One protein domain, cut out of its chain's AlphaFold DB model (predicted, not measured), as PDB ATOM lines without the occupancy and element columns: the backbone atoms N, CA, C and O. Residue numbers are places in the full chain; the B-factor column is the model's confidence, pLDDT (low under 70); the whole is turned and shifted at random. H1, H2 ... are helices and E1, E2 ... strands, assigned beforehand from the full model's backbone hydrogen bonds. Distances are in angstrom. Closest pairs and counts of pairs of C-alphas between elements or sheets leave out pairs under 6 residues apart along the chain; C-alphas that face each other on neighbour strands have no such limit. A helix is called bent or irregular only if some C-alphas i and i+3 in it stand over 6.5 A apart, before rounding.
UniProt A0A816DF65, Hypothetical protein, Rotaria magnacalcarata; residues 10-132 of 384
ATOM      1  N   LEU A  10      -2.527  -1.083  -6.927       80.75
ATOM      2  CA  LEU A  10      -2.513  -0.412  -8.224       80.75
ATOM      3  C   LEU A  10      -1.096  -0.388  -8.804       80.75
ATOM      4  O   LEU A  10      -0.114  -0.221  -8.083       80.75
ATOM      5  N   ALA A  11      -0.979  -0.539 -10.126       84.81
ATOM      6  CA  ALA A  11       0.301  -0.411 -10.816       84.81
ATOM      7  C   ALA A  11       0.839   1.026 -10.712       84.81
ATOM      8  O   ALA A  11       0.063   1.981 -10.768       84.81
ATOM      9  N   ASP A  12       2.164   1.178 -10.633       81.94
ATOM     10  CA  ASP A  12       2.825   2.485 -10.483       81.94
ATOM     11  C   ASP A  12       2.384   3.485 -11.556       81.94
ATOM     12  O   ASP A  12       2.097   4.634 -11.244       81.94
ATOM     13  N   LEU A  13       2.239   3.035 -12.806       84.12
ATOM     14  CA  LEU A  13       1.777   3.873 -13.917       84.12
ATOM     15  C   LEU A  13       0.385   4.475 -13.659       84.12
ATOM     16  O   LEU A  13       0.168   5.655 -13.905       84.12
ATOM     17  N   VAL A  14      -0.540   3.678 -13.115       81.75
ATOM     18  CA  VAL A  14      -1.907   4.124 -12.803       81.75
ATOM     19  C   VAL A  14      -1.887   5.128 -11.652       81.75
ATOM     20  O   VAL A  14      -2.587   6.135 -11.691       81.75
ATOM     21  N   LEU A  15      -1.049   4.892 -10.641       80.19
ATOM     22  CA  LEU A  15      -0.879   5.810  -9.513       80.19
ATOM     23  C   LEU A  15      -0.273   7.150  -9.956       80.19
ATOM     24  O   LEU A  15      -0.734   8.199  -9.519       80.19
ATOM     25  N   ILE A  16       0.710   7.122 -10.861       81.88
ATOM     26  CA  ILE A  16       1.310   8.320 -11.469       81.88
ATOM     27  C   ILE A  16       0.250   9.122 -12.231       81.88
ATOM     28  O   ILE A  16       0.167  10.337 -12.054       81.88
ATOM     29  N   GLU A  17      -0.590   8.462 -13.034       81.25
ATOM     30  CA  GLU A  17      -1.693   9.130 -13.735       81.25
ATOM     31  C   GLU A  17      -2.687   9.761 -12.754       81.25
ATOM     32  O   GLU A  17      -3.054  10.920 -12.928       81.25
ATOM     33  N   VAL A  18      -3.066   9.057 -11.683       80.75
ATOM     34  CA  VAL A  18      -3.954   9.605 -10.644       80.75
ATOM     35  C   VAL A  18      -3.329  10.827  -9.966       80.75
ATOM     36  O   VAL A  18      -3.995  11.855  -9.837       80.75
ATOM     37  N   PHE A  19      -2.054  10.759  -9.570       78.31
ATOM     38  CA  PHE A  19      -1.361  11.890  -8.947       78.31
ATOM     39  C   PHE A  19      -1.235  13.094  -9.884       78.31
ATOM     40  O   PHE A  19      -1.295  14.225  -9.411       78.31
ATOM     41  N   ALA A  20      -1.144  12.885 -11.199       76.56
ATOM     42  CA  ALA A  20      -1.118  13.980 -12.166       76.56
ATOM     43  C   ALA A  20      -2.417  14.813 -12.189       76.56
ATOM     44  O   ALA A  20      -2.379  15.979 -12.585       76.56
ATOM     45  N   TYR A  21      -3.547  14.250 -11.747       79.19
ATOM     46  CA  TYR A  21      -4.826  14.965 -11.634       79.19
ATOM     47  C   TYR A  21      -5.041  15.652 -10.280       79.19
ATOM     48  O   TYR A  21      -5.991  16.423 -10.137       79.19
ATOM     49  N   LEU A  22      -4.190  15.388  -9.287       76.00
ATOM     50  CA  LEU A  22      -4.322  15.942  -7.940       76.00
ATOM     51  C   LEU A  22      -3.485  17.213  -7.773       76.00
ATOM     52  O   LEU A  22      -2.430  17.383  -8.386       76.00
ATOM     53  N   SER A  23      -3.941  18.126  -6.909       74.38
ATOM     54  CA  SER A  23      -3.132  19.295  -6.565       74.38
ATOM     55  C   SER A  23      -1.953  18.888  -5.675       74.38
ATOM     56  O   SER A  23      -2.035  17.925  -4.913       74.38
ATOM     57  N   SER A  24      -0.858  19.660  -5.697       71.69
ATOM     58  CA  SER A  24       0.278  19.422  -4.792       71.69
ATOM     59  C   SER A  24      -0.154  19.394  -3.324       71.69
ATOM     60  O   SER A  24       0.424  18.661  -2.531       71.69
ATOM     61  N   TYR A  25      -1.182  20.169  -2.964       72.75
ATOM     62  CA  TYR A  25      -1.746  20.184  -1.620       72.75
ATOM     63  C   TYR A  25      -2.454  18.866  -1.273       72.75
ATOM     64  O   TYR A  25      -2.199  18.314  -0.205       72.75
ATOM     65  N   ASP A  26      -3.267  18.322  -2.182       75.88
ATOM     66  CA  ASP A  26      -3.978  17.054  -1.961       75.88
ATOM     67  C   ASP A  26      -3.001  15.879  -1.843       75.88
ATOM     68  O   ASP A  26      -3.145  15.030  -0.961       75.88
ATOM     69  N   ILE A  27      -1.958  15.868  -2.680       73.25
ATOM     70  CA  ILE A  27      -0.892  14.860  -2.614       73.25
ATOM     71  C   ILE A  27      -0.148  14.971  -1.272       73.25
ATOM     72  O   ILE A  27       0.106  13.954  -0.629       73.25
ATOM     73  N   LEU A  28       0.153  16.190  -0.804       71.19
ATOM     74  CA  LEU A  28       0.807  16.418   0.496       71.19
ATOM     75  C   LEU A  28      -0.071  16.027   1.684       71.19
ATOM     76  O   LEU A  28       0.442  15.511   2.677       71.19
ATOM     77  N   TRP A  29      -1.385  16.226   1.584       70.56
ATOM     78  CA  TRP A  29      -2.316  15.737   2.596       70.56
ATOM     79  C   TRP A  29      -2.302  14.210   2.628       70.56
ATOM     80  O   TRP A  29      -2.095  13.622   3.693       70.56
ATOM     81  N   GLY A  30      -2.450  13.572   1.463       67.62
ATOM     82  CA  GLY A  30      -2.396  12.118   1.326       67.62
ATOM     83  C   GLY A  30      -1.106  11.532   1.899       67.62
ATOM     84  O   GLY A  30      -1.167  10.566   2.657       67.62
ATOM     85  N   LEU A  31       0.042  12.175   1.630       66.06
ATOM     86  CA  LEU A  31       1.389  11.756   2.046       66.06
ATOM     87  C   LEU A  31       1.555  11.484   3.532       66.06
ATOM     88  O   LEU A  31       2.328  10.602   3.894       66.06
ATOM     89  N   THR A  32       0.813  12.182   4.392       62.09
ATOM     90  CA  THR A  32       0.879  11.933   5.840       62.09
ATOM     91  C   THR A  32       0.481  10.500   6.225       62.09
ATOM     92  O   THR A  32       0.761  10.080   7.345       62.09
ATOM     93  N   HIS A  33      -0.153   9.758   5.308       63.56
ATOM     94  CA  HIS A  33      -0.650   8.394   5.496       63.56
ATOM     95  C   HIS A  33      -0.172   7.422   4.395       63.56
ATOM     96  O   HIS A  33      -0.656   6.292   4.343       63.56
ATOM     97  N   LEU A  34       0.744   7.826   3.500       67.62
ATOM     98  CA  LEU A  34       1.192   6.966   2.395       67.62
ATOM     99  C   LEU A  34       2.287   5.984   2.826       67.62
ATOM    100  O   LEU A  34       3.135   6.282   3.668       67.62
ATOM    101  N   ASN A  35       2.300   4.810   2.192       72.50
ATOM    102  CA  ASN A  35       3.387   3.847   2.329       72.50
ATOM    103  C   ASN A  35       4.665   4.319   1.595       72.50
ATOM    104  O   ASN A  35       4.646   5.217   0.749       72.50
ATOM    105  N   HIS A  36       5.796   3.676   1.899       79.38
ATOM    106  CA  HIS A  36       7.110   4.026   1.341       79.38
ATOM    107  C   HIS A  36       7.151   3.997  -0.200       79.38
ATOM    108  O   HIS A  36       7.839   4.810  -0.815       79.38
ATOM    109  N   ARG A  37       6.408   3.082  -0.842       82.31
ATOM    110  CA  ARG A  37       6.368   2.951  -2.308       82.31
ATOM    111  C   ARG A  37       5.789   4.203  -2.964       82.31
ATOM    112  O   ARG A  37       6.403   4.748  -3.876       82.31
ATOM    113  N   LEU A  38       4.651   4.686  -2.470       77.00
ATOM    114  CA  LEU A  38       4.007   5.890  -2.998       77.00
ATOM    115  C   LEU A  38       4.872   7.138  -2.771       77.00
ATOM    116  O   LEU A  38       4.993   7.963  -3.673       77.00
ATOM    117  N   ALA A  39       5.544   7.243  -1.621       74.88
ATOM    118  CA  ALA A  39       6.474   8.342  -1.353       74.88
ATOM    119  C   ALA A  39       7.656   8.379  -2.347       74.88
ATOM    120  O   ALA A  39       8.014   9.457  -2.833       74.88
ATOM    121  N   MET A  40       8.228   7.217  -2.698       78.50
ATOM    122  CA  MET A  40       9.287   7.148  -3.716       78.50
ATOM    123  C   MET A  40       8.774   7.542  -5.099       78.50
ATOM    124  O   MET A  40       9.380   8.401  -5.734       78.50
ATOM    125  N   LEU A  41       7.630   7.000  -5.529       79.38
ATOM    126  CA  LEU A  41       7.036   7.329  -6.830       79.38
ATOM    127  C   LEU A  41       6.784   8.827  -6.984       79.38
ATOM    128  O   LEU A  41       7.096   9.413  -8.019       79.38
ATOM    129  N   ILE A  42       6.249   9.461  -5.939       76.44
ATOM    130  CA  ILE A  42       5.954  10.891  -5.971       76.44
ATOM    131  C   ILE A  42       7.253  11.718  -6.086       76.44
ATOM    132  O   ILE A  42       7.296  12.730  -6.794       76.44
ATOM    133  N   THR A  43       8.321  11.272  -5.417       73.88
ATOM    134  CA  THR A  43       9.630  11.942  -5.423       73.88
ATOM    135  C   THR A  43      10.354  11.771  -6.762       73.88
ATOM    136  O   THR A  43      10.812  12.761  -7.332       73.88
ATOM    137  N   GLU A  44      10.417  10.550  -7.299       78.94
ATOM    138  CA  GLU A  44      11.115  10.230  -8.555       78.94
ATOM    139  C   GLU A  44      10.495  10.923  -9.770       78.94
ATOM    140  O   GLU A  44      11.211  11.413 -10.643       78.94
ATOM    141  N   GLN A  45       9.165  11.021  -9.810       81.75
ATOM    142  CA  GLN A  45       8.452  11.687 -10.903       81.75
ATOM    143  C   GLN A  45       8.470  13.218 -10.787       81.75
ATOM    144  O   GLN A  45       7.980  13.919 -11.673       81.75
ATOM    145  N   GLY A  46       9.028  13.767  -9.703       75.38
ATOM    146  CA  GLY A  46       9.170  15.209  -9.535       75.38
ATOM    147  C   GLY A  46       7.835  15.948  -9.414       75.38
ATOM    148  O   GLY A  46       7.768  17.130  -9.767       75.38
ATOM    149  N   PHE A  47       6.786  15.302  -8.889       75.81
ATOM    150  CA  PHE A  47       5.481  15.944  -8.664       75.81
ATOM    151  C   PHE A  47       5.585  17.177  -7.750       75.81
ATOM    152  O   PHE A  47       4.819  18.125  -7.898       75.81
ATOM    153  N   PHE A  48       6.588  17.217  -6.866       78.81
ATOM    154  CA  PHE A  48       6.892  18.371  -6.007       78.81
ATOM    155  C   PHE A  48       7.902  19.362  -6.582       78.81
ATOM    156  O   PHE A  48       8.310  20.294  -5.892       78.81
ATOM    157  N   SER A  49       8.285  19.226  -7.852       82.00
ATOM    158  CA  SER A  49       9.088  20.261  -8.516       82.00
ATOM    159  C   SER A  49       8.348  21.599  -8.593       82.00
ATOM    160  O   SER A  49       8.977  22.660  -8.616       82.00
ATOM    161  N   ARG A  50       7.009  21.565  -8.590       83.56
ATOM    162  CA  ARG A  50       6.135  22.737  -8.544       83.56
ATOM    163  C   ARG A  50       5.122  22.571  -7.423       83.56
ATOM    164  O   ARG A  50       4.259  21.705  -7.490       83.56
ATOM    165  N   ILE A  51       5.208  23.424  -6.413       80.88
ATOM    166  CA  ILE A  51       4.330  23.372  -5.250       80.88
ATOM    167  C   ILE A  51       3.468  24.624  -5.218       80.88
ATOM    168  O   ILE A  51       3.964  25.748  -5.306       80.88
ATOM    169  N   ASN A  52       2.168  24.418  -5.044       78.81
ATOM    170  CA  ASN A  52       1.214  25.466  -4.738       78.81
ATOM    171  C   ASN A  52       0.616  25.236  -3.346       78.81
ATOM    172  O   ASN A  52      -0.138  24.288  -3.136       78.81
ATOM    173  N   LEU A  53       0.968  26.116  -2.409       76.12
ATOM    174  CA  LEU A  53       0.462  26.150  -1.039       76.12
ATOM    175  C   LEU A  53      -0.499  27.318  -0.795       76.12
ATOM    176  O   LEU A  53      -0.790  27.625   0.356       76.12
ATOM    177  N   SER A  54      -1.038  27.955  -1.838       72.56
ATOM    178  CA  SER A  54      -1.973  29.077  -1.674       72.56
ATOM    179  C   SER A  54      -3.251  28.724  -0.890       72.56
ATOM    180  O   SER A  54      -3.936  29.615  -0.412       72.56
ATOM    181  N   LEU A  55      -3.571  27.437  -0.717       70.00
ATOM    182  CA  LEU A  55      -4.704  26.966   0.095       70.00
ATOM    183  C   LEU A  55      -4.282  26.357   1.447       70.00
ATOM    184  O   LEU A  55      -5.135  25.952   2.238       70.00
ATOM    185  N   ALA A  56      -2.978  26.268   1.727       64.56
ATOM    186  CA  ALA A  56      -2.465  25.577   2.902       64.56
ATOM    187  C   ALA A  56      -2.534  26.465   4.151       64.56
ATOM    188  O   ALA A  56      -1.898  27.517   4.226       64.56
ATOM    189  N   ARG A  57      -3.261  26.007   5.177       66.75
ATOM    190  CA  ARG A  57      -3.349  26.696   6.475       66.75
ATOM    191  C   ARG A  57      -2.079  26.491   7.311       66.75
ATOM    192  O   ARG A  57      -1.493  25.408   7.317       66.75
ATOM    193  N   TYR A  58      -1.730  27.495   8.117       63.25
ATOM    194  CA  TYR A  58      -0.503  27.535   8.928       63.25
ATOM    195  C   TYR A  58      -0.215  26.278   9.769       63.25
ATOM    196  O   TYR A  58       0.885  25.741   9.735       63.25
ATOM    197  N   HIS A  59      -1.202  25.752  10.497       63.56
ATOM    198  CA  HIS A  59      -1.000  24.616  11.411       63.56
ATOM    199  C   HIS A  59      -0.586  23.303  10.712       63.56
ATOM    200  O   HIS A  59      -0.054  22.403  11.360       63.56
ATOM    201  N   GLN A  60      -0.815  23.181   9.402       63.88
ATOM    202  CA  GLN A  60      -0.440  22.005   8.607       63.88
ATOM    203  C   GLN A  60       0.925  22.173   7.932       63.88
ATOM    204  O   GLN A  60       1.582  21.188   7.604       63.88
ATOM    205  N   PHE A  61       1.375  23.416   7.775       65.69
ATOM    206  CA  PHE A  61       2.572  23.787   7.032       65.69
ATOM    207  C   PHE A  61       3.850  23.136   7.587       65.69
ATOM    208  O   PHE A  61       4.569  22.470   6.848       65.69
ATOM    209  N   ASN A  62       4.082  23.218   8.902       67.19
ATOM    210  CA  ASN A  62       5.279  22.634   9.525       67.19
ATOM    211  C   ASN A  62       5.335  21.105   9.401       67.19
ATOM    212  O   ASN A  62       6.415  20.529   9.316       67.19
ATOM    213  N   ARG A  63       4.176  20.433   9.376       67.75
ATOM    214  CA  ARG A  63       4.127  18.985   9.130       67.75
ATOM    215  C   ARG A  63       4.466  18.678   7.678       67.75
ATOM    216  O   ARG A  63       5.261  17.783   7.434       67.75
ATOM    217  N   ILE A  64       3.891  19.435   6.747       68.62
ATOM    218  CA  ILE A  64       4.095  19.275   5.305       68.62
ATOM    219  C   ILE A  64       5.569  19.475   4.924       68.62
ATOM    220  O   ILE A  64       6.099  18.674   4.159       68.62
ATOM    221  N   LEU A  65       6.250  20.477   5.494       71.38
ATOM    222  CA  LEU A  65       7.668  20.745   5.220       71.38
ATOM    223  C   LEU A  65       8.575  19.528   5.456       71.38
ATOM    224  O   LEU A  65       9.500  19.312   4.679       71.38
ATOM    225  N   ASN A  66       8.291  18.707   6.472       72.06
ATOM    226  CA  ASN A  66       9.098  17.522   6.784       72.06
ATOM    227  C   ASN A  66       9.012  16.422   5.717       72.06
ATOM    228  O   ASN A  66       9.898  15.575   5.642       72.06
ATOM    229  N   PHE A  67       7.947  16.414   4.915       70.75
ATOM    230  CA  PHE A  67       7.734  15.421   3.861       70.75
ATOM    231  C   PHE A  67       8.153  15.927   2.482       70.75
ATOM    232  O   PHE A  67       8.138  15.165   1.516       70.75
ATOM    233  N   LEU A  68       8.502  17.210   2.366       75.75
ATOM    234  CA  LEU A  68       8.831  17.804   1.086       75.75
ATOM    235  C   LEU A  68      10.265  17.467   0.666       75.75
ATOM    236  O   LEU A  68      11.202  17.676   1.440       75.75
ATOM    237  N   PRO A  69      10.481  17.034  -0.587       78.69
ATOM    238  CA  PRO A  69      11.818  16.883  -1.141       78.69
ATOM    239  C   PRO A  69      12.370  18.270  -1.502       78.69
ATOM    240  O   PRO A  69      12.373  18.673  -2.664       78.69
ATOM    241  N   LEU A  70      12.821  19.022  -0.491       83.56
ATOM    242  CA  LEU A  70      13.217  20.438  -0.593       83.56
ATOM    243  C   LEU A  70      14.229  20.708  -1.720       83.56
ATOM    244  O   LEU A  70      14.132  21.712  -2.425       83.56
ATOM    245  N   ASN A  71      15.141  19.761  -1.954       84.75
ATOM    246  CA  ASN A  71      16.156  19.819  -3.010       84.75
ATOM    247  C   ASN A  71      15.599  19.646  -4.434       84.75
ATOM    248  O   ASN A  71      16.348  19.729  -5.396       84.75
ATOM    249  N   HIS A  72      14.307  19.392  -4.609       84.88
ATOM    250  CA  HIS A  72      13.698  19.221  -5.930       84.88
ATOM    251  C   HIS A  72      12.732  20.357  -6.281       84.88
ATOM    252  O   HIS A  72      12.279  20.435  -7.423       84.88
ATOM    253  N   ILE A  73      12.442  21.254  -5.335       87.75
ATOM    254  CA  ILE A  73      11.480  22.343  -5.518       87.75
ATOM    255  C   ILE A  73      12.080  23.405  -6.443       87.75
ATOM    256  O   ILE A  73      13.082  24.042  -6.123       87.75
ATOM    257  N   GLN A  74      11.437  23.614  -7.591       91.56
ATOM    258  CA  GLN A  74      11.820  24.621  -8.587       91.56
ATOM    259  C   GLN A  74      10.838  25.787  -8.658       91.56
ATOM    260  O   GLN A  74      11.229  26.903  -9.003       91.56
ATOM    261  N   SER A  75       9.568  25.543  -8.342       89.88
ATOM    262  CA  SER A  75       8.524  26.561  -8.325       89.88
ATOM    263  C   SER A  75       7.727  26.476  -7.036       89.88
ATOM    264  O   SER A  75       7.247  25.402  -6.679       89.88
ATOM    265  N   LEU A  76       7.516  27.622  -6.400       89.12
ATOM    266  CA  LEU A  76       6.759  27.741  -5.162       89.12
ATOM    267  C   LEU A  76       5.709  28.846  -5.292       89.12
ATOM    268  O   LEU A  76       6.035  29.968  -5.670       89.12
ATOM    269  N   SER A  77       4.452  28.525  -4.992       85.94
ATOM    270  CA  SER A  77       3.350  29.483  -4.883       85.94
ATOM    271  C   SER A  77       2.806  29.481  -3.462       85.94
ATOM    272  O   SER A  77       2.441  28.423  -2.952       85.94
ATOM    273  N   ILE A  78       2.745  30.652  -2.836       81.88
ATOM    274  CA  ILE A  78       2.272  30.862  -1.466       81.88
ATOM    275  C   ILE A  78       1.197  31.947  -1.482       81.88
ATOM    276  O   ILE A  78       1.271  32.900  -2.257       81.88
ATOM    277  N   ASP A  79       0.193  31.794  -0.627       76.88
ATOM    278  CA  ASP A  79      -0.733  32.864  -0.272       76.88
ATOM    279  C   ASP A  79      -0.524  33.203   1.206       76.88
ATOM    280  O   ASP A  79      -0.819  32.399   2.093       76.88
ATOM    281  N   SER A  80       0.072  34.362   1.474       67.38
ATOM    282  CA  SER A  80       0.368  34.814   2.827       67.38
ATOM    283  C   SER A  80      -0.864  35.334   3.573       67.38
ATOM    284  O   SER A  80      -0.791  35.400   4.798       67.38
ATOM    285  N   ASP A  81      -2.016  35.567   2.925       63.56
ATOM    286  CA  ASP A  81      -3.299  35.710   3.645       63.56
ATOM    287  C   ASP A  81      -3.717  34.396   4.292       63.56
ATOM    288  O   ASP A  81      -4.209  34.381   5.422       63.56
ATOM    289  N   ALA A  82      -3.520  33.282   3.585       58.59
ATOM    290  CA  ALA A  82      -3.853  31.969   4.118       58.59
ATOM    291  C   ALA A  82      -2.914  31.577   5.270       58.59
ATOM    292  O   ALA A  82      -3.283  30.758   6.123       58.59
ATOM    293  N   SER A  83      -1.698  32.142   5.303       60.56
ATOM    294  CA  SER A  83      -0.701  31.790   6.304       60.56
ATOM    295  C   SER A  83       0.492  32.773   6.394       60.56
ATOM    296  O   SER A  83       1.571  32.492   5.860       60.56
ATOM    297  N   PRO A  84       0.364  33.876   7.152       54.47
ATOM    298  CA  PRO A  84       1.314  34.999   7.142       54.47
ATOM    299  C   PRO A  84       2.721  34.676   7.673       54.47
ATOM    300  O   PRO A  84       3.668  35.382   7.350       54.47
ATOM    301  N   PHE A  85       2.887  33.582   8.423       55.44
ATOM    302  CA  PHE A  85       4.173  33.156   8.996       55.44
ATOM    303  C   PHE A  85       4.882  32.042   8.203       55.44
ATOM    304  O   PHE A  85       5.844  31.468   8.697       55.44
ATOM    305  N   GLN A  86       4.429  31.662   6.998       63.44
ATOM    306  CA  GLN A  86       5.081  30.545   6.276       63.44
ATOM    307  C   GLN A  86       6.517  30.862   5.868       63.44
ATOM    308  O   GLN A  86       7.362  29.974   5.894       63.44
ATOM    309  N   LEU A  87       6.798  32.112   5.491       69.50
ATOM    310  CA  LEU A  87       8.074  32.495   4.879       69.50
ATOM    311  C   LEU A  87       9.269  32.383   5.832       69.50
ATOM    312  O   LEU A  87      10.340  31.984   5.387       69.50
ATOM    313  N   THR A  88       9.084  32.629   7.131       71.19
ATOM    314  CA  THR A  88      10.151  32.489   8.144       71.19
ATOM    315  C   THR A  88      10.564  31.047   8.399       71.19
ATOM    316  O   THR A  88      11.667  30.788   8.875       71.19
ATOM    317  N   HIS A  89       9.675  30.101   8.109       74.06
ATOM    318  CA  HIS A  89       9.875  28.684   8.384       74.06
ATOM    319  C   HIS A  89      10.345  27.899   7.161       74.06
ATOM    320  O   HIS A  89      10.682  26.722   7.290       74.06
ATOM    321  N   TRP A  90      10.385  28.525   5.983       80.56
ATOM    322  CA  TRP A  90      10.922  27.868   4.805       80.56
ATOM    323  C   TRP A  90      12.450  27.744   4.895       80.56
ATOM    324  O   TRP A  90      13.144  28.751   5.060       80.56
ATOM    325  N   PRO A  91      13.002  26.529   4.738       84.50
ATOM    326  CA  PRO A  91      14.437  26.347   4.574       84.50
ATOM    327  C   PRO A  91      14.900  26.878   3.212       84.50
ATOM    328  O   PRO A  91      14.095  27.159   2.322       84.50
ATOM    329  N   TYR A  92      16.218  26.968   3.028       88.00
ATOM    330  CA  TYR A  92      16.796  27.256   1.719       88.00
ATOM    331  C   TYR A  92      16.416  26.176   0.694       88.00
ATOM    332  O   TYR A  92      16.553  24.980   0.953       88.00
ATOM    333  N   LEU A  93      15.972  26.617  -0.480       90.69
ATOM    334  CA  LEU A  93      15.562  25.797  -1.612       90.69
ATOM    335  C   LEU A  93      16.569  25.987  -2.763       90.69
ATOM    336  O   LEU A  93      16.427  26.917  -3.563       90.69
ATOM    337  N   PRO A  94      17.582  25.111  -2.899       88.94
ATOM    338  CA  PRO A  94      18.731  25.333  -3.790       88.94
ATOM    339  C   PRO A  94      18.393  25.372  -5.286       88.94
ATOM    340  O   PRO A  94      19.210  25.804  -6.095       88.94
ATOM    341  N   HIS A  95      17.202  24.920  -5.676       92.06
ATOM    342  CA  HIS A  95      16.764  24.894  -7.069       92.06
ATOM    343  C   HIS A  95      15.558  25.794  -7.341       92.06
ATOM    344  O   HIS A  95      15.002  25.733  -8.441       92.06
ATOM    345  N   LEU A  96      15.172  26.648  -6.384       93.31
ATOM    346  CA  LEU A  96      14.028  27.539  -6.535       93.31
ATOM    347  C   LEU A  96      14.302  28.582  -7.622       93.31
ATOM    348  O   LEU A  96      15.122  29.483  -7.451       93.31
ATOM    349  N   LYS A  97      13.575  28.456  -8.734       92.75
ATOM    350  CA  LYS A  97      13.642  29.336  -9.909       92.75
ATOM    351  C   LYS A  97      12.459  30.283 -10.004       92.75
ATOM    352  O   LYS A  97      12.625  31.386 -10.523       92.75
ATOM    353  N   THR A  98      11.293  29.859  -9.524       91.56
ATOM    354  CA  THR A  98      10.045  30.619  -9.614       91.56
ATOM    355  C   THR A  98       9.400  30.740  -8.245       91.56
ATOM    356  O   THR A  98       9.076  29.733  -7.618       91.56
ATOM    357  N   LEU A  99       9.153  31.970  -7.810       90.25
ATOM    358  CA  LEU A  99       8.440  32.267  -6.575       90.25
ATOM    359  C   LEU A  99       7.213  33.109  -6.895       90.25
ATOM    360  O   LEU A  99       7.318  34.160  -7.525       90.25
ATOM    361  N   ARG A 100       6.048  32.646  -6.454       87.38
ATOM    362  CA  ARG A 100       4.790  33.380  -6.511       87.38
ATOM    363  C   ARG A 100       4.269  33.587  -5.101       87.38
ATOM    364  O   ARG A 100       4.065  32.617  -4.382       87.38
ATOM    365  N   ILE A 101       4.006  34.830  -4.733       82.81
ATOM    366  CA  ILE A 101       3.415  35.174  -3.442       82.81
ATOM    367  C   ILE A 101       2.192  36.048  -3.663       82.81
ATOM    368  O   ILE A 101       2.198  36.950  -4.501       82.81
ATOM    369  N   ILE A 102       1.131  35.736  -2.934       78.12
ATOM    370  CA  ILE A 102      -0.133  36.464  -2.925       78.12
ATOM    371  C   ILE A 102      -0.343  36.987  -1.500       78.12
ATOM    372  O   ILE A 102      -0.160  36.222  -0.563       78.12
ATOM    373  N   GLY A 103      -0.684  38.264  -1.327       71.62
ATOM    374  CA  GLY A 103      -1.075  38.821  -0.029       71.62
ATOM    375  C   GLY A 103       0.077  39.088   0.942       71.62
ATOM    376  O   GLY A 103       0.063  38.587   2.063       71.62
ATOM    377  N   VAL A 104       1.133  39.796   0.523       68.31
ATOM    378  CA  VAL A 104       2.320  40.053   1.371       68.31
ATOM    379  C   VAL A 104       1.954  40.953   2.560       68.31
ATOM    380  O   VAL A 104       1.628  42.117   2.361       68.31
ATOM    381  N   TYR A 105       2.032  40.428   3.791       62.66
ATOM    382  CA  TYR A 105       1.783  41.193   5.028       62.66
ATOM    383  C   TYR A 105       3.046  41.574   5.800       62.66
ATOM    384  O   TYR A 105       3.087  42.652   6.383       62.66
ATOM    385  N   ASN A 106       4.061  40.701   5.826       65.44
ATOM    386  CA  ASN A 106       5.327  40.964   6.509       65.44
ATOM    387  C   ASN A 106       6.467  41.093   5.493       65.44
ATOM    388  O   ASN A 106       6.895  40.109   4.882       65.44
ATOM    389  N   TYR A 107       6.940  42.324   5.304       69.38
ATOM    390  CA  TYR A 107       7.953  42.655   4.306       69.38
ATOM    391  C   TYR A 107       9.349  42.172   4.672       69.38
ATOM    392  O   TYR A 107      10.115  41.831   3.767       69.38
ATOM    393  N   ASP A 108       9.672  42.110   5.961       70.94
ATOM    394  CA  ASP A 108      11.003  41.719   6.418       70.94
ATOM    395  C   ASP A 108      11.245  40.238   6.122       70.94
ATOM    396  O   ASP A 108      12.202  39.884   5.431       70.94
ATOM    397  N   ASP A 109      10.309  39.381   6.530       73.50
ATOM    398  CA  ASP A 109      10.381  37.933   6.304       73.50
ATOM    399  C   ASP A 109      10.410  37.591   4.812       73.50
ATOM    400  O   ASP A 109      11.179  36.737   4.361       73.50
ATOM    401  N   PHE A 110       9.594  38.292   4.021       77.88
ATOM    402  CA  PHE A 110       9.582  38.131   2.575       77.88
ATOM    403  C   PHE A 110      10.909  38.556   1.938       77.88
ATOM    404  O   PHE A 110      11.460  37.818   1.120       77.88
ATOM    405  N   SER A 111      11.445  39.715   2.328       76.50
ATOM    406  CA  SER A 111      12.709  40.225   1.792       76.50
ATOM    407  C   SER A 111      13.861  39.277   2.111       76.50
ATOM    408  O   SER A 111      14.641  38.947   1.217       76.50
ATOM    409  N   VAL A 112      13.934  38.783   3.353       80.12
ATOM    410  CA  VAL A 112      14.932  37.791   3.779       80.12
ATOM    411  C   VAL A 112      14.805  36.507   2.963       80.12
ATOM    412  O   VAL A 112      15.808  36.000   2.460       80.12
ATOM    413  N   PHE A 113      13.582  36.006   2.770       85.38
ATOM    414  CA  PHE A 113      13.357  34.794   1.986       85.38
ATOM    415  C   PHE A 113      13.771  34.963   0.517       85.38
ATOM    416  O   PHE A 113      14.443  34.095  -0.036       85.38
ATOM    417  N   VAL A 114      13.426  36.083  -0.123       84.75
ATOM    418  CA  VAL A 114      13.835  36.355  -1.512       84.75
ATOM    419  C   VAL A 114      15.351  36.502  -1.625       84.75
ATOM    420  O   VAL A 114      15.951  35.934  -2.537       84.75
ATOM    421  N   LEU A 115      15.978  37.205  -0.679       83.19
ATOM    422  CA  LEU A 115      17.429  37.380  -0.614       83.19
ATOM    423  C   LEU A 115      18.169  36.051  -0.494       83.19
ATOM    424  O   LEU A 115      19.157  35.831  -1.193       83.19
ATOM    425  N   LEU A 116      17.659  35.143   0.340       86.81
ATOM    426  CA  LEU A 116      18.216  33.804   0.498       86.81
ATOM    427  C   LEU A 116      18.256  33.034  -0.839       86.81
ATOM    428  O   LEU A 116      19.148  32.219  -1.056       86.81
ATOM    429  N   HIS A 117      17.336  33.336  -1.760       89.56
ATOM    430  CA  HIS A 117      17.210  32.686  -3.069       89.56
ATOM    431  C   HIS A 117      17.674  33.562  -4.245       89.56
ATOM    432  O   HIS A 117      17.447  33.212  -5.404       89.56
ATOM    433  N   ALA A 118      18.362  34.677  -3.982       83.62
ATOM    434  CA  ALA A 118      18.744  35.670  -4.991       83.62
ATOM    435  C   ALA A 118      19.537  35.097  -6.181       83.62
ATOM    436  O   ALA A 118      19.403  35.565  -7.313       83.62
ATOM    437  N   ALA A 119      20.365  34.079  -5.928       86.81
ATOM    438  CA  ALA A 119      21.226  33.460  -6.934       86.81
ATOM    439  C   ALA A 119      20.489  32.491  -7.877       86.81
ATOM    440  O   ALA A 119      20.993  32.197  -8.959       86.81
ATOM    441  N   THR A 120      19.327  31.972  -7.477       91.06
ATOM    442  CA  THR A 120      18.600  30.929  -8.225       91.06
ATOM    443  C   THR A 120      17.274  31.432  -8.775       91.06
ATOM    444  O   THR A 120      16.777  30.897  -9.768       91.06
ATOM    445  N   LEU A 121      16.709  32.470  -8.155       89.69
ATOM    446  CA  LEU A 121      15.396  32.990  -8.485       89.69
ATOM    447  C   LEU A 121      15.417  33.756  -9.814       89.69
ATOM    448  O   LEU A 121      15.927  34.867  -9.917       89.69
ATOM    449  N   THR A 122      14.805  33.154 -10.829       89.50
ATOM    450  CA  THR A 122      14.687  33.706 -12.187       89.50
ATOM    451  C   THR A 122      13.357  34.415 -12.441       89.50
ATOM    452  O   THR A 122      13.303  35.358 -13.234       89.50
ATOM    453  N   HIS A 123      12.295  33.994 -11.747       89.56
ATOM    454  CA  HIS A 123      10.943  34.524 -11.884       89.56
ATOM    455  C   HIS A 123      10.353  34.847 -10.509       89.56
ATOM    456  O   HIS A 123      10.222  33.960  -9.664       89.56
ATOM    457  N   LEU A 124       9.943  36.098 -10.307       87.81
ATOM    458  CA  LEU A 124       9.266  36.551  -9.094       87.81
ATOM    459  C   LEU A 124       7.896  37.129  -9.450       87.81
ATOM    460  O   LEU A 124       7.790  38.025 -10.285       87.81
ATOM    461  N   ILE A 125       6.850  36.605  -8.818       85.25
ATOM    462  CA  ILE A 125       5.469  37.060  -8.964       85.25
ATOM    463  C   ILE A 125       4.977  37.490  -7.586       85.25
ATOM    464  O   ILE A 125       4.931  36.672  -6.669       85.25
ATOM    465  N   ILE A 126       4.571  38.744  -7.447       81.00
ATOM    466  CA  ILE A 126       4.012  39.293  -6.212       81.00
ATOM    467  C   ILE A 126       2.634  39.850  -6.540       81.00
ATOM    468  O   ILE A 126       2.477  40.630  -7.478       81.00
ATOM    469  N   LYS A 127       1.618  39.421  -5.796       75.06
ATOM    470  CA  LYS A 127       0.241  39.899  -5.939       75.06
ATOM    471  C   LYS A 127      -0.270  40.397  -4.599       75.06
ATOM    472  O   LYS A 127      -0.016  39.766  -3.577       75.06
ATOM    473  N   SER A 128      -1.009  41.495  -4.604       67.88
ATOM    474  CA  SER A 128      -1.748  41.977  -3.441       67.88
ATOM    475  C   SER A 128      -3.078  41.258  -3.426       67.88
ATOM    476  O   SER A 128      -3.722  41.100  -4.464       67.88
ATOM    477  N   ASN A 129      -3.511  40.864  -2.235       59.47
ATOM    478  CA  ASN A 129      -4.927  40.682  -1.997       59.47
ATOM    479  C   ASN A 129      -5.479  42.071  -1.691       59.47
ATOM    480  O   ASN A 129      -5.486  42.521  -0.550       59.47
ATOM    481  N   GLU A 130      -5.876  42.797  -2.734       53.88
ATOM    482  CA  GLU A 130      -6.711  43.983  -2.561       53.88
ATOM    483  C   GLU A 130      -8.062  43.499  -2.024       53.88
ATOM    484  O   GLU A 130      -8.977  43.164  -2.776       53.88
ATOM    485  N   ARG A 131      -8.172  43.377  -0.697       44.28
ATOM    486  CA  ARG A 131      -9.470  43.221  -0.050       44.28
ATOM    487  C   ARG A 131     -10.182  44.554  -0.216       44.28
ATOM    488  O   ARG A 131      -9.869  45.518   0.474       44.28
ATOM    489  N   MET A 132     -11.126  44.615  -1.151       35.38
ATOM    490  CA  MET A 132     -12.137  45.665  -1.153       35.38
ATOM    491  C   MET A 132     -12.908  45.551   0.162       35.38
ATOM    492  O   MET A 132     -13.765  44.679   0.297       35.38
TER     493      MET A 132
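Overview. This is residues 10 to 132 of the 384 residues of the protein "Hypothetical protein" of Rotaria magnacalcarata (UniProt A0A816DF65). The chain winds in stacked turns, a short solenoid: four parallel strands, E1 to E4, stand side by side in a curled sheet that makes one wall, and the helices H4, H5 and H6 make a row along the other side of the turns. Three more helices, H1, H2 and H3, gather beyond the E1 end of the stack, with H2 nearest to the sheet and H1 and H3 farther out. The printed part has 123 residues with six named helices and four named strands, in the order H1 H2 H3 E1 H4 E2 H5 E3 H6 E4; the class is mixed, helices and strands. The sheet's order is E1 E2 E3 E4, all parallel. The whole is compact, with a radius of gyration of the C-alphas of 14.9 A, and spans 46 by 33 by 21 A.

Along the chain. Find C-alpha 12 at (2.825, 2.485, -10.483); from there H1 runs through residues 12 to 20, 12.3 A from first to last C-alpha. Next come H2, residues 24 to 31, 10.3 A, and H3, residues 36 to 44, 12.3 A. The first strand, E1, is short, residues 50 to 52, and begins at C-alpha 50 at (6.135, 22.737, -8.544). After it look for H4, residues 58 to 65, 11.3 A; it is irregular, but only just, with C-alphas 59 and 62 standing 6.8 A apart. Then come E2, residues 75 to 79, 13.8 A, the four-residue H5, residues 86 to 89, and E3, residues 98 to 102, 13.5 A. H6, residues 107 to 116, is the longest helix at 14.1 A. E4, residues 123 to 127, 13.4 A, ends at C-alpha 127 at (0.241, 39.899, -5.939).

Arrangement. Begin with H1, which touches H3 at a steep tilt of 63 degrees, the same way; the closest C-alphas are those of Asp 12 and Leu 41, 7.4 A apart. H2 is close to H3 but not clearly touching, with the C-alphas of Leu 31 and Ala 39 closest at 7.0 A. H2 only grazes the sheet, with its residues 24 to 28; the C-alphas of Ser 24 and Ile 51 in E1 are closest, at 5.7 A. Across E1 and E2, N 51 and O 75 are within hydrogen-bond range at 2.9 A. Between E2 and E3, look at N 78 and O 100, 2.8 A, and between E3 and E4 at N 101 and O 125, 2.8 A. The units E1, H4, E2, then E2, H5, E3, then E3, H6, E4 are strand-helix-strand units, two parallel neighbour strands with a helix between, each with a right-handed crossover. H4 and H5 only just touch, with 3 pairs of C-alphas within 8 A, the closest those of Tyr 58 and Gln 86 at 6.9 A. H5 touches H6, with the C-alphas of Thr 88 and Asp 109 closest at 5.8 A. H4 and H6 are apart, and H4, H5 and H6 are not on the sheet, H5 only just, with 4 pairs of C-alphas within 10 A. In H1, H2, H3 and H6 every O i to N i+4 pair is within hydrogen-bond range; in H4 2 of 4 are, and H5 is too short for such a pair.

Size, cuts and confidence. The two C-alphas farthest apart are those of Ala 11 and Met 132, at 48.7 A. The printed part has no cut and no long link. From edge to edge of the sheet the way across it turns by 39 degrees. The mean pLDDT of the printed part is 76.2; look for values under 70 at residues 30 to 34, 56 to 64, 80 to 87, 104 to 107 and 128 to 132.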